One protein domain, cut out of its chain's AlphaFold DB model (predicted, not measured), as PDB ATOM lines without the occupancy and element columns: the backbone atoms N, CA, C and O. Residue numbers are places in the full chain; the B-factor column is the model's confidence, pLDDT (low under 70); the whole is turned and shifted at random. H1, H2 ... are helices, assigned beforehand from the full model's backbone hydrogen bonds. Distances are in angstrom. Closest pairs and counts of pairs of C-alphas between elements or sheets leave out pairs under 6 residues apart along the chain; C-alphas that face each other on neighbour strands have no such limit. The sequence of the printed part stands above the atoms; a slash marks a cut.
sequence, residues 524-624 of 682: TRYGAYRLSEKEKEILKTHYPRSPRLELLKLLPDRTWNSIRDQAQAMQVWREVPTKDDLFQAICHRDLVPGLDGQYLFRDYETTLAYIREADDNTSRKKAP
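This is residues 524 to 624 of the 682 residues of the protein "Recombinase family protein" of Chloroflexi bacterium (UniProt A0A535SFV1). Three short helices, H1, H2 and H3, cluster at one side, the longer H5 stands at the other, and short H4 sits between H2 and H5. Residues 616 to 623 stick out. The 101 printed residues hold five named helices, H1 to H5 in chain order, and no named strand: all helix, with 48 residues in helices, under half. It is compact, radius of gyration of the C-alphas 14.0 A, spanning 34 by 31 by 28 A.

H1, residues 533 to 542, begins at C-alpha 533 (4.871, -6.163, 38.363) and measures 14.1 A. H2 is 548 to 554, H3 560 to 569, 14.2 A, and H4 588 to 591. H5, 604 to 620, measures 23.8 A and ends at C-alpha 620 (34.681, 10.436, 47.836).

H1 and H3 only just touch, with 3 pairs of C-alphas within 8 A, closest Leu 539 and Ala 567, 6.8 A, about perpendicular at 86 degrees. H2 and H4 only just touch, 3 pairs, closest C-alphas Leu 552 and His 588, 5.2 A. H5, with residues 604 to 608 alone, only just touches H4, 3 pairs, closest C-alphas Leu 591 and Thr 607, 6.3 A. H1 and H5 are apart. Every O i to N i+4 pair is within hydrogen-bond range in H1, H2, H3 and H5; H4 is too short for one.

The C-alphas farthest apart, Gln 571 and Arg 602, are 38.3 A apart. The printed part has no cut. The links H3 to H4 and H4 to H5 are long. pLDDT is under 70 at residues 525 to 529 and 620 to 621.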
ATOM      1  N   THR A 524      16.058   9.223  46.836       79.25
ATOM      2  CA  THR A 524      14.965   9.008  47.804       79.25
ATOM      3  C   THR A 524      14.608   7.524  47.771       79.25
ATOM      4  O   THR A 524      14.305   6.967  46.722       79.25
ATOM      5  N   ARG A 525      14.576   6.878  48.940       68.94
ATOM      6  CA  ARG A 525      14.234   5.452  49.080       68.94
ATOM      7  C   ARG A 525      12.796   5.093  48.673       68.94
ATOM      8  O   ARG A 525      12.399   3.943  48.860       68.94
ATOM      9  N   TYR A 526      11.993   6.039  48.187       60.41
ATOM     10  CA  TYR A 526      10.599   5.775  47.844       60.41
ATOM     11  C   TYR A 526      10.554   4.850  46.633       60.41
ATOM     12  O   TYR A 526      11.142   5.138  45.597       60.41
ATOM     13  N   GLY A 527       9.951   3.676  46.802       58.41
ATOM     14  CA  GLY A 527       9.875   2.656  45.759       58.41
ATOM     15  C   GLY A 527      11.177   1.899  45.481       58.41
ATOM     16  O   GLY A 527      11.082   0.781  44.995       58.41
ATOM     17  N   ALA A 528      12.362   2.416  45.833       59.06
ATOM     18  CA  ALA A 528      13.678   1.895  45.419       59.06
ATOM     19  C   ALA A 528      13.901   0.374  45.594       59.06
ATOM     20  O   ALA A 528      14.654  -0.217  44.827       59.06
ATOM     21  N   TYR A 529      13.225  -0.268  46.554       68.00
ATOM     22  CA  TYR A 529      13.362  -1.706  46.834       68.00
ATOM     23  C   TYR A 529      12.223  -2.582  46.300       68.00
ATOM     24  O   TYR A 529      12.302  -3.803  46.389       68.00
ATOM     25  N   ARG A 530      11.129  -1.995  45.800       83.38
ATOM     26  CA  ARG A 530       9.989  -2.749  45.268       83.38
ATOM     27  C   ARG A 530       9.680  -2.265  43.859       83.38
ATOM     28  O   ARG A 530       9.143  -1.172  43.679       83.38
ATOM     29  N   LEU A 531      10.036  -3.084  42.873       89.31
ATOM     30  CA  LEU A 531       9.529  -2.930  41.513       89.31
ATOM     31  C   LEU A 531       8.071  -3.390  41.477       89.31
ATOM     32  O   LEU A 531       7.715  -4.412  42.069       89.31
ATOM     33  N   SER A 532       7.243  -2.626  40.776       92.75
ATOM     34  CA  SER A 532       5.907  -3.052  40.367       92.75
ATOM     35  C   SER A 532       5.990  -4.253  39.420       92.75
ATOM     36  O   SER A 532       7.022  -4.490  38.792       92.75
ATOM     37  N   GLU A 533       4.901  -5.012  39.280       94.94
ATOM     38  CA  GLU A 533       4.871  -6.163  38.363       94.94
ATOM     39  C   GLU A 533       5.160  -5.757  36.910       94.94
ATOM     40  O   GLU A 533       5.913  -6.444  36.225       94.94
ATOM     41  N   LYS A 534       4.681  -4.582  36.479       96.44
ATOM     42  CA  LYS A 534       4.998  -4.014  35.160       96.44
ATOM     43  C   LYS A 534       6.495  -3.745  34.993       96.44
ATOM     44  O   LYS A 534       7.077  -4.081  33.970       96.44
ATOM     45  N   GLU A 535       7.144  -3.160  36.000       96.50
ATOM     46  CA  GLU A 535       8.593  -2.925  35.955       96.50
ATOM     47  C   GLU A 535       9.383  -4.243  35.955       96.50
ATOM     48  O   GLU A 535      10.394  -4.352  35.265       96.50
ATOM     49  N   LYS A 536       8.916  -5.267  36.687       96.81
ATOM     50  CA  LYS A 536       9.510  -6.614  36.656       96.81
ATOM     51  C   LYS A 536       9.374  -7.263  35.279       96.81
ATOM     52  O   LYS A 536      10.311  -7.914  34.827       96.81
ATOM     53  N   GLU A 537       8.236  -7.101  34.614       97.81
ATOM     54  CA  GLU A 537       8.019  -7.597  33.252       97.81
ATOM     55  C   GLU A 537       8.953  -6.910  32.251       97.81
ATOM     56  O   GLU A 537       9.655  -7.591  31.502       97.81
ATOM     57  N   ILE A 538       9.061  -5.578  32.316       98.00
ATOM     58  CA  ILE A 538      10.034  -4.802  31.533       98.00
ATOM     59  C   ILE A 538      11.448  -5.345  31.759       98.00
ATOM     60  O   ILE A 538      12.196  -5.553  30.803       98.00
ATOM     61  N   LEU A 539      11.810  -5.621  33.016       97.31
ATOM     62  CA  LEU A 539      13.121  -6.155  33.359       97.31
ATOM     63  C   LEU A 539      13.353  -7.543  32.746       97.31
ATOM     64  O   LEU A 539      14.389  -7.754  32.129       97.31
ATOM     65  N   LYS A 540      12.394  -8.472  32.833       97.94
ATOM     66  CA  LYS A 540      12.516  -9.806  32.211       97.94
ATOM     67  C   LYS A 540      12.723  -9.720  30.699       97.94
ATOM     68  O   LYS A 540      13.583 -10.412  30.164       97.94
ATOM     69  N   THR A 541      11.950  -8.867  30.034       98.06
ATOM     70  CA  THR A 541      11.941  -8.754  28.571       98.06
ATOM     71  C   THR A 541      13.182  -8.044  28.039       98.06
ATOM     72  O   THR A 541      13.772  -8.476  27.051       98.06
ATOM     73  N   HIS A 542      13.602  -6.955  28.688       98.00
ATOM     74  CA  HIS A 542      14.615  -6.057  28.137       98.00
ATOM     75  C   HIS A 542      15.992  -6.193  28.796       98.00
ATOM     76  O   HIS A 542      16.997  -5.920  28.140       98.00
ATOM     77  N   TYR A 543      16.095  -6.616  30.061       97.69
ATOM     78  CA  TYR A 543      17.382  -6.653  30.771       97.69
ATOM     79  C   TYR A 543      18.469  -7.503  30.087       97.69
ATOM     80  O   TYR A 543      19.617  -7.038  30.058       97.69
ATOM     81  N   PRO A 544      18.154  -8.681  29.501       97.94
ATOM     82  CA  PRO A 544      19.165  -9.522  28.864       97.94
ATOM     83  C   PRO A 544      19.895  -8.841  27.702       97.94
ATOM     84  O   PRO A 544      21.116  -8.959  27.594       97.94
ATOM     85  N   ARG A 545      19.163  -8.095  26.861       97.50
ATOM     86  CA  ARG A 545      19.647  -7.635  25.546       97.50
ATOM     87  C   ARG A 545      19.712  -6.122  25.371       97.50
ATOM     88  O   ARG A 545      20.516  -5.645  24.576       97.50
ATOM     89  N   SER A 546      18.893  -5.352  26.084       96.31
ATOM     90  CA  SER A 546      18.831  -3.906  25.875       96.31
ATOM     91  C   SER A 546      20.077  -3.201  26.425       96.31
ATOM     92  O   SER A 546      20.508  -3.508  27.547       96.31
ATOM     93  N   PRO A 547      20.640  -2.212  25.699       94.88
ATOM     94  CA  PRO A 547      21.670  -1.316  26.221       94.88
ATOM     95  C   PRO A 547      21.231  -0.641  27.519       94.88
ATOM     96  O   PRO A 547      20.038  -0.521  27.813       94.88
ATOM     97  N   ARG A 548      22.197  -0.200  28.325       94.56
ATOM     98  CA  ARG A 548      21.894   0.305  29.664       94.56
ATOM     99  C   ARG A 548      21.036   1.566  29.622       94.56
ATOM    100  O   ARG A 548      20.099   1.683  30.406       94.56
ATOM    101  N   LEU A 549      21.350   2.490  28.717       94.19
ATOM    102  CA  LEU A 549      20.591   3.730  28.570       94.19
ATOM    103  C   LEU A 549      19.129   3.457  28.186       94.19
ATOM    104  O   LEU A 549      18.230   4.067  28.754       94.19
ATOM    105  N   GLU A 550      18.891   2.500  27.288       95.75
ATOM    106  CA  GLU A 550      17.538   2.104  26.881       95.75
ATOM    107  C   GLU A 550      16.746   1.497  28.046       95.75
ATOM    108  O   GLU A 550      15.573   1.807  28.229       95.75
ATOM    109  N   LEU A 551      17.390   0.709  28.913       96.25
ATOM    110  CA  LEU A 551      16.747   0.211  30.136       96.25
ATOM    111  C   LEU A 551      16.405   1.323  31.124       96.25
ATOM    112  O   LEU A 551      15.329   1.298  31.716       96.25
ATOM    113  N   LEU A 552      17.297   2.299  31.297       95.62
ATOM    114  CA  LEU A 552      17.025   3.452  32.152       95.62
ATOM    115  C   LEU A 552      15.866   4.290  31.596       95.62
ATOM    116  O   LEU A 552      15.051   4.753  32.383       95.62
ATOM    117  N   LYS A 553      15.728   4.437  30.271       96.25
ATOM    118  CA  LYS A 553      14.557   5.090  29.654       96.25
ATOM    119  C   LYS A 553      13.252   4.353  29.967       96.25
ATOM    120  O   LYS A 553      12.246   4.993  30.254       96.25
ATOM    121  N   LEU A 554      13.273   3.017  29.940       96.94
ATOM    122  CA  LEU A 554      12.109   2.179  30.261       96.94
ATOM    123  C   LEU A 554      11.760   2.178  31.759       96.94
ATOM    124  O   LEU A 554      10.605   1.959  32.119       96.94
ATOM    125  N   LEU A 555      12.747   2.415  32.626       95.69
ATOM    126  CA  LEU A 555      12.614   2.437  34.085       95.69
ATOM    127  C   LEU A 555      13.171   3.760  34.651       95.69
ATOM    128  O   LEU A 555      14.186   3.755  35.354       95.69
ATOM    129  N   PRO A 556      12.529   4.907  34.358       95.31
ATOM    130  CA  PRO A 556      13.154   6.223  34.495       95.31
ATOM    131  C   PRO A 556      13.472   6.642  35.931       95.31
ATOM    132  O   PRO A 556      14.392   7.432  36.144       95.31
ATOM    133  N   ASP A 557      12.756   6.081  36.905       92.88
ATOM    134  CA  ASP A 557      12.931   6.333  38.339       92.88
ATOM    135  C   ASP A 557      13.920   5.361  39.008       92.88
ATOM    136  O   ASP A 557      14.160   5.435  40.217       92.88
ATOM    137  N   ARG A 558      14.480   4.409  38.248       93.69
ATOM    138  CA  ARG A 558      15.349   3.350  38.770       93.69
ATOM    139  C   ARG A 558      16.802   3.621  38.434       93.69
ATOM    140  O   ARG A 558      17.157   3.939  37.304       93.69
ATOM    141  N   THR A 559      17.657   3.456  39.435       93.69
ATOM    142  CA  THR A 559      19.103   3.497  39.231       93.69
ATOM    143  C   THR A 559      19.582   2.193  38.615       93.69
ATOM    144  O   THR A 559      18.956   1.145  38.790       93.69
ATOM    145  N   TRP A 560      20.726   2.221  37.936       94.12
ATOM    146  CA  TRP A 560      21.280   0.997  37.360       94.12
ATOM    147  C   TRP A 560      21.587  -0.077  38.412       94.12
ATOM    148  O   TRP A 560      21.302  -1.249  38.181       94.12
ATOM    149  N   ASN A 561      22.100   0.316  39.582       92.38
ATOM    150  CA  ASN A 561      22.286  -0.610  40.703       92.38
ATOM    151  C   ASN A 561      20.962  -1.264  41.127       92.38
ATOM    152  O   ASN A 561      20.901  -2.482  41.231       92.38
ATOM    153  N   SER A 562      19.885  -0.483  41.275       92.25
ATOM    154  CA  SER A 562      18.558  -1.012  41.627       92.25
ATOM    155  C   SER A 562      18.034  -2.006  40.582       92.25
ATOM    156  O   SER A 562      17.536  -3.071  40.939       92.25
ATOM    157  N   ILE A 563      18.204  -1.695  39.292       94.62
ATOM    158  CA  ILE A 563      17.841  -2.580  38.172       94.62
ATOM    159  C   ILE A 563      18.645  -3.888  38.230       94.62
ATOM    160  O   ILE A 563      18.059  -4.966  38.139       94.62
ATOM    161  N   ARG A 564      19.973  -3.808  38.402       95.00
ATOM    162  CA  ARG A 564      20.867  -4.975  38.461       95.00
ATOM    163  C   ARG A 564      20.540  -5.879  39.646       95.00
ATOM    164  O   ARG A 564      20.399  -7.087  39.464       95.00
ATOM    165  N   ASP A 565      20.407  -5.301  40.834       93.38
ATOM    166  CA  ASP A 565      20.144  -6.045  42.066       93.38
ATOM    167  C   ASP A 565      18.781  -6.759  41.977       93.38
ATOM    168  O   ASP A 565      18.647  -7.924  42.359       93.38
ATOM    169  N   GLN A 566      17.778  -6.104  41.380       94.56
ATOM    170  CA  GLN A 566      16.476  -6.717  41.137       94.56
ATOM    171  C   GLN A 566      16.528  -7.819  40.068       94.56
ATOM    172  O   GLN A 566      15.879  -8.852  40.234       94.56
ATOM    173  N   ALA A 567      17.288  -7.631  38.987       95.75
ATOM    174  CA  ALA A 567      17.450  -8.647  37.949       95.75
ATOM    175  C   ALA A 567      18.118  -9.905  38.516       95.75
ATOM    176  O   ALA A 567      17.655 -11.016  38.260       95.75
ATOM    177  N   GLN A 568      19.133  -9.729  39.367       95.81
ATOM    178  CA  GLN A 568      19.780 -10.818  40.095       95.81
ATOM    179  C   GLN A 568      18.794 -11.552  41.013       95.81
ATOM    180  O   GLN A 568      18.732 -12.780  40.979       95.81
ATOM    181  N   ALA A 569      17.982 -10.823  41.786       94.88
ATOM    182  CA  ALA A 569      16.946 -11.422  42.633       94.88
ATOM    183  C   ALA A 569      15.897 -12.213  41.827       94.88
ATOM    184  O   ALA A 569      15.297 -13.154  42.341       94.88
ATOM    185  N   MET A 570      15.689 -11.848  40.559       96.50
ATOM    186  CA  MET A 570      14.790 -12.523  39.619       96.50
ATOM    187  C   MET A 570      15.485 -13.586  38.755       96.50
ATOM    188  O   MET A 570      14.830 -14.168  37.894       96.50
ATOM    189  N   GLN A 571      16.785 -13.826  38.964       97.31
ATOM    190  CA  GLN A 571      17.613 -14.747  38.176       97.31
ATOM    191  C   GLN A 571      17.624 -14.436  36.666       97.31
ATOM    192  O   GLN A 571      17.758 -15.334  35.834       97.31
ATOM    193  N   VAL A 572      17.498 -13.156  36.300       97.62
ATOM    194  CA  VAL A 572      17.593 -12.688  34.911       97.62
ATOM    195  C   VAL A 572      19.022 -12.222  34.646       97.62
ATOM    196  O   VAL A 572      19.506 -11.268  35.257       97.62
ATOM    197  N   TRP A 573      19.699 -12.893  33.718       97.12
ATOM    198  CA  TRP A 573      21.093 -12.615  33.376       97.12
ATOM    199  C   TRP A 573      21.205 -11.713  32.149       97.12
ATOM    200  O   TRP A 573      20.318 -11.673  31.298       97.12
ATOM    201  N   ARG A 574      22.309 -10.969  32.071       96.06
ATOM    202  CA  ARG A 574      22.593 -10.063  30.958       96.06
ATOM    203  C   ARG A 574      23.450 -10.767  29.904       96.06
ATOM    204  O   ARG A 574      24.510 -11.280  30.242       96.06
ATOM    205  N   GLU A 575      23.008 -10.759  28.648       96.62
ATOM    206  CA  GLU A 575      23.708 -11.354  27.495       96.62
ATOM    207  C   GLU A 575      24.692 -10.360  26.850       96.62
ATOM    208  O   GLU A 575      25.668 -10.759  26.217       96.62
ATOM    209  N   VAL A 576      24.452  -9.054  27.018       93.06
ATOM    210  CA  VAL A 576      25.245  -7.988  26.384       93.06
ATOM    211  C   VAL A 576      26.259  -7.386  27.370       93.06
ATOM    212  O   VAL A 576      25.863  -6.937  28.455       93.06
ATOM    213  N   PRO A 577      27.557  -7.298  27.009       88.38
ATOM    214  CA  PRO A 577      28.570  -6.689  27.864       88.38
ATOM    215  C   PRO A 577      28.243  -5.221  28.157       88.38
ATOM    216  O   PRO A 577      27.797  -4.470  27.291       88.38
ATOM    217  N   THR A 578      28.469  -4.792  29.397       81.25
ATOM    218  CA  THR A 578      28.274  -3.394  29.801       81.25
ATOM    219  C   THR A 578      29.467  -2.563  29.319       81.25
ATOM    220  O   THR A 578      30.515  -2.585  29.955       81.25
ATOM    221  N   LYS A 579      29.330  -1.865  28.185       79.50
ATOM    222  CA  LYS A 579      30.360  -0.951  27.645       79.50
ATOM    223  C   LYS A 579      30.041   0.540  27.844       79.50
ATOM    224  O   LYS A 579      30.732   1.382  27.289       79.50
ATOM    225  N   ASP A 580      29.022   0.868  28.636       75.62
ATOM    226  CA  ASP A 580      28.503   2.237  28.716       75.62
ATOM    227  C   ASP A 580      29.148   3.032  29.869       75.62
ATOM    228  O   ASP A 580      29.078   2.607  31.026       75.62
ATOM    229  N   ASP A 581      29.665   4.230  29.572       84.69
ATOM    230  CA  ASP A 581      30.306   5.189  30.505       84.69
ATOM    231  C   ASP A 581      29.333   5.880  31.496       84.69
ATOM    232  O   ASP A 581      29.574   6.988  31.995       84.69
ATOM    233  N   LEU A 582      28.187   5.253  31.764       87.19
ATOM    234  CA  LEU A 582      27.157   5.771  32.660       87.19
ATOM    235  C   LEU A 582      27.473   5.421  34.127       87.19
ATOM    236  O   LEU A 582      27.880   4.306  34.451       87.19
ATOM    237  N   PHE A 583      27.193   6.327  35.063       88.19
ATOM    238  CA  PHE A 583      27.427   6.113  36.505       88.19
ATOM    239  C   PHE A 583      26.403   5.161  37.086       88.19
ATOM    240  O   PHE A 583      25.213   5.377  36.906       88.19
ATOM    241  N   GLN A 584      26.804   4.092  37.776       90.00
ATOM    242  CA  GLN A 584      25.859   3.066  38.262       90.00
ATOM    243  C   GLN A 584      24.761   3.617  39.196       90.00
ATOM    244  O   GLN A 584      23.695   3.011  39.322       90.00
ATOM    245  N   ALA A 585      25.010   4.772  39.818       89.94
ATOM    246  CA  ALA A 585      24.081   5.431  40.721       89.94
ATOM    247  C   ALA A 585      22.954   6.210  40.020       89.94
ATOM    248  O   ALA A 585      21.911   6.378  40.635       89.94
ATOM    249  N   ILE A 586      23.090   6.637  38.757       93.81
ATOM    250  CA  ILE A 586      22.079   7.515  38.134       93.81
ATOM    251  C   ILE A 586      20.853   6.756  37.614       93.81
ATOM    252  O   ILE A 586      20.941   5.580  37.240       93.81
ATOM    253  N   CYS A 587      19.728   7.464  37.541       94.69
ATOM    254  CA  CYS A 587      18.514   7.087  36.819       94.69
ATOM    255  C   CYS A 587      18.293   7.994  35.593       94.69
ATOM    256  O   CYS A 587      18.974   9.008  35.426       94.69
ATOM    257  N   HIS A 588      17.345   7.653  34.715       95.94
ATOM    258  CA  HIS A 588      17.096   8.470  33.520       95.94
ATOM    259  C   HIS A 588      16.504   9.841  33.854       95.94
ATOM    260  O   HIS A 588      16.876  10.825  33.217       95.94
ATOM    261  N   ARG A 589      15.662   9.943  34.894       95.31
ATOM    262  CA  ARG A 589      15.148  11.243  35.357       95.31
ATOM    263  C   ARG A 589      16.232  12.199  35.839       95.31
ATOM    264  O   ARG A 589      15.987  13.395  35.870       95.31
ATOM    265  N   ASP A 590      17.413  11.713  36.217       96.06
ATOM    266  CA  ASP A 590      18.521  12.615  36.559       96.06
ATOM    267  C   ASP A 590      19.084  13.325  35.326       96.06
ATOM    268  O   ASP A 590      19.648  14.409  35.452       96.06
ATOM    269  N   LEU A 591      18.929  12.712  34.147       95.94
ATOM    270  CA  LEU A 591      19.327  13.281  32.864       95.94
ATOM    271  C   LEU A 591      18.213  14.160  32.284       95.94
ATOM    272  O   LEU A 591      18.484  15.268  31.831       95.94
ATOM    273  N   VAL A 592      16.974  13.655  32.311       94.94
ATOM    274  CA  VAL A 592      15.793  14.251  31.666       94.94
ATOM    275  C   VAL A 592      14.617  14.250  32.659       94.94
ATOM    276  O   VAL A 592      13.774  13.350  32.618       94.94
ATOM    277  N   PRO A 593      14.541  15.211  33.599       90.25
ATOM    278  CA  PRO A 593      13.547  15.182  34.679       90.25
ATOM    279  C   PRO A 593      12.090  15.177  34.202       90.25
ATOM    280  O   PRO A 593      11.253  14.475  34.784       90.25
ATOM    281  N   GLY A 594      11.806  15.919  33.125       88.12
ATOM    282  CA  GLY A 594      10.481  16.038  32.511       88.12
ATOM    283  C   GLY A 594      10.079  14.868  31.610       88.12
ATOM    284  O   GLY A 594       8.916  14.778  31.233       88.12
ATOM    285  N   LEU A 595      11.010  13.955  31.290       89.00
ATOM    286  CA  LEU A 595      10.828  12.866  30.311       89.00
ATOM    287  C   LEU A 595      10.361  13.336  28.915       89.00
ATOM    288  O   LEU A 595       9.818  12.557  28.139       89.00
ATOM    289  N   ASP A 596      10.606  14.598  28.586       87.12
ATOM    290  CA  ASP A 596      10.264  15.280  27.332       87.12
ATOM    291  C   ASP A 596      11.439  15.323  26.335       87.12
ATOM    292  O   ASP A 596      11.340  15.902  25.255       87.12
ATOM    293  N   GLY A 597      12.566  14.708  26.703       89.38
ATOM    294  CA  GLY A 597      13.815  14.736  25.946       89.38
ATOM    295  C   GLY A 597      14.685  15.965  26.220       89.38
ATOM    296  O   GLY A 597      15.798  16.024  25.699       89.38
ATOM    297  N   GLN A 598      14.234  16.914  27.050       90.38
ATOM    298  CA  GLN A 598      15.038  18.067  27.450       90.38
ATOM    299  C   GLN A 598      15.951  17.696  28.620       90.38
ATOM    300  O   GLN A 598      15.510  17.348  29.717       90.38
ATOM    301  N   TYR A 599      17.257  17.759  28.374       90.94
ATOM    302  CA  TYR A 599      18.252  17.508  29.407       90.94
ATOM    303  C   TYR A 599      18.240  18.611  30.466       90.94
ATOM    304  O   TYR A 599      18.089  19.788  30.138       90.94
ATOM    305  N   LEU A 600      18.455  18.235  31.732       90.38
ATOM    306  CA  LEU A 600      18.442  19.181  32.854       90.38
ATOM    307  C   LEU A 600      19.435  20.336  32.656       90.38
ATOM    308  O   LEU A 600      19.122  21.484  32.965       90.38
ATOM    309  N   PHE A 601      20.620  20.036  32.118       90.62
ATOM    310  CA  PHE A 601      21.668  21.017  31.865       90.62
ATOM    311  C   PHE A 601      22.007  21.077  30.373       90.62
ATOM    312  O   PHE A 601      23.059  20.597  29.959       90.62
ATOM    313  N   ARG A 602      21.125  21.706  29.581       88.12
ATOM    314  CA  ARG A 602      21.272  22.021  28.141       88.12
ATOM    315  C   ARG A 602      21.335  20.810  27.201       88.12
ATOM    316  O   ARG A 602      20.491  20.694  26.319       88.12
ATOM    317  N   ASP A 603      22.322  19.938  27.368       93.38
ATOM    318  CA  ASP A 603      22.584  18.761  26.539       93.38
ATOM    319  C   ASP A 603      23.046  17.562  27.387       93.38
ATOM    320  O   ASP A 603      23.229  17.653  28.609       93.38
ATOM    321  N   TYR A 604      23.161  16.402  26.736       92.56
ATOM    322  CA  TYR A 604      23.495  15.135  27.380       92.56
ATOM    323  C   TYR A 604      24.886  15.172  28.015       92.56
ATOM    324  O   TYR A 604      25.049  14.797  29.177       92.56
ATOM    325  N   GLU A 605      25.883  15.636  27.264       94.12
ATOM    326  CA  GLU A 605      27.284  15.666  27.667       94.12
ATOM    327  C   GLU A 605      27.493  16.585  28.872       94.12
ATOM    328  O   GLU A 605      28.130  16.184  29.850       94.12
ATOM    329  N   THR A 606      26.906  17.784  28.841       91.56
ATOM    330  CA  THR A 606      26.962  18.763  29.934       91.56
ATOM    331  C   THR A 606      26.262  18.229  31.179       91.56
ATOM    332  O   THR A 606      26.806  18.296  32.284       91.56
ATOM    333  N   THR A 607      25.084  17.622  31.018       93.31
ATOM    334  CA  THR A 607      24.349  17.023  32.139       93.31
ATOM    335  C   THR A 607      25.138  15.886  32.778       93.31
ATOM    336  O   THR A 607      25.260  15.817  34.003       93.31
ATOM    337  N   LEU A 608      25.736  15.021  31.961       93.69
ATOM    338  CA  LEU A 608      26.563  13.923  32.442       93.69
ATOM    339  C   LEU A 608      27.845  14.426  33.122       93.69
ATOM    340  O   LEU A 608      28.267  13.836  34.114       93.69
ATOM    341  N   ALA A 609      28.449  15.512  32.631       93.69
ATOM    342  CA  ALA A 609      29.611  16.147  33.251       93.69
ATOM    343  C   ALA A 609      29.288  16.722  34.641       93.69
ATOM    344  O   ALA A 609      30.049  16.502  35.583       93.69
ATOM    345  N   TYR A 610      28.138  17.376  34.809       94.38
ATOM    346  CA  TYR A 610      27.714  17.880  36.118       94.38
ATOM    347  C   TYR A 610      27.351  16.767  37.099       94.38
ATOM    348  O   TYR A 610      27.702  16.838  38.276       94.38
ATOM    349  N   ILE A 611      26.699  15.706  36.620       94.81
ATOM    350  CA  ILE A 611      26.449  14.504  37.422       94.81
ATOM    351  C   ILE A 611      27.771  13.877  37.872       94.81
ATOM    352  O   ILE A 611      27.908  13.550  39.046       94.81
ATOM    353  N   ARG A 612      28.750  13.740  36.965       93.50
ATOM    354  CA  ARG A 612      30.105  13.241  37.269       93.50
ATOM    355  C   ARG A 612      30.740  14.029  38.398       93.50
ATOM    356  O   ARG A 612      31.177  13.454  39.388       93.50
ATOM    357  N   GLU A 613      30.759  15.347  38.249       93.31
ATOM    358  CA  GLU A 613      31.329  16.239  39.247       93.31
ATOM    359  C   GLU A 613      30.618  16.099  40.599       93.31
ATOM    360  O   GLU A 613      31.272  15.991  41.638       93.31
ATOM    361  N   ALA A 614      29.287  16.065  40.603       93.69
ATOM    362  CA  ALA A 614      28.512  15.957  41.828       93.69
ATOM    363  C   ALA A 614      28.663  14.589  42.517       93.69
ATOM    364  O   ALA A 614      28.816  14.513  43.742       93.69
ATOM    365  N   ASP A 615      28.680  13.504  41.746       92.25
ATOM    366  CA  ASP A 615      28.897  12.148  42.246       92.25
ATOM    367  C   ASP A 615      30.312  11.980  42.808       92.25
ATOM    368  O   ASP A 615      30.474  11.497  43.927       92.25
ATOM    369  N   ASP A 616      31.345  12.473  42.119       91.38
ATOM    370  CA  ASP A 616      32.726  12.445  42.615       91.38
ATOM    371  C   ASP A 616      32.881  13.217  43.934       91.38
ATOM    372  O   ASP A 616      33.606  12.792  44.841       91.38
ATOM    373  N   ASN A 617      32.179  14.346  44.075       91.56
ATOM    374  CA  ASN A 617      32.211  15.135  45.301       91.56
ATOM    375  C   ASN A 617      31.439  14.483  46.455       91.56
ATOM    376  O   ASN A 617      31.832  14.664  47.607       91.56
ATOM    377  N   THR A 618      30.390  13.711  46.182       90.88
ATOM    378  CA  THR A 618      29.591  13.070  47.239       90.88
ATOM    379  C   THR A 618      30.103  11.681  47.631       90.88
ATOM    380  O   THR A 618      30.186  11.367  48.821       90.88
ATOM    381  N   SER A 619      30.537  10.869  46.664       80.31
ATOM    382  CA  SER A 619      31.052   9.509  46.881       80.31
ATOM    383  C   SER A 619      32.397   9.493  47.618       80.31
ATOM    384  O   SER A 619      32.599   8.683  48.525       80.31
ATOM    385  N   ARG A 620      33.312  10.418  47.287       69.00
ATOM    386  CA  ARG A 620      34.681  10.436  47.836       69.00
ATOM    387  C   ARG A 620      34.800  11.185  49.162       69.00
ATOM    388  O   ARG A 620      35.600  10.799  50.011       69.00
ATOM    389  N   LYS A 621      34.028  12.261  49.364       63.09
ATOM    390  CA  LYS A 621      34.235  13.201  50.488       63.09
ATOM    391  C   LYS A 621      33.411  12.896  51.741       63.09
ATOM    392  O   LYS A 621      33.429  13.688  52.678       63.09
ATOM    393  N   LYS A 622      32.669  11.780  51.777       70.56
ATOM    394  CA  LYS A 622      31.683  11.466  52.836       70.56
ATOM    395  C   LYS A 622      30.595  12.547  53.014       70.56
ATOM    396  O   LYS A 622      29.853  12.503  53.996       70.56
ATOM    397  N   ALA A 623      30.481  13.502  52.089       87.31
ATOM    398  CA  ALA A 623      29.445  14.522  52.095       87.31
ATOM    399  C   ALA A 623      28.205  13.955  51.386       87.31
ATOM    400  O   ALA A 623      28.287  13.602  50.212       87.31
ATOM    401  N   PRO A 624      27.048  13.835  52.057       91.88
ATOM    402  CA  PRO A 624      25.879  13.198  51.451       91.88
ATOM    403  C   PRO A 624      25.177  14.075  50.403       91.88
ATOM    404  O   PRO A 624      24.296  13.567  49.708       91.88
TER     405      PRO A 624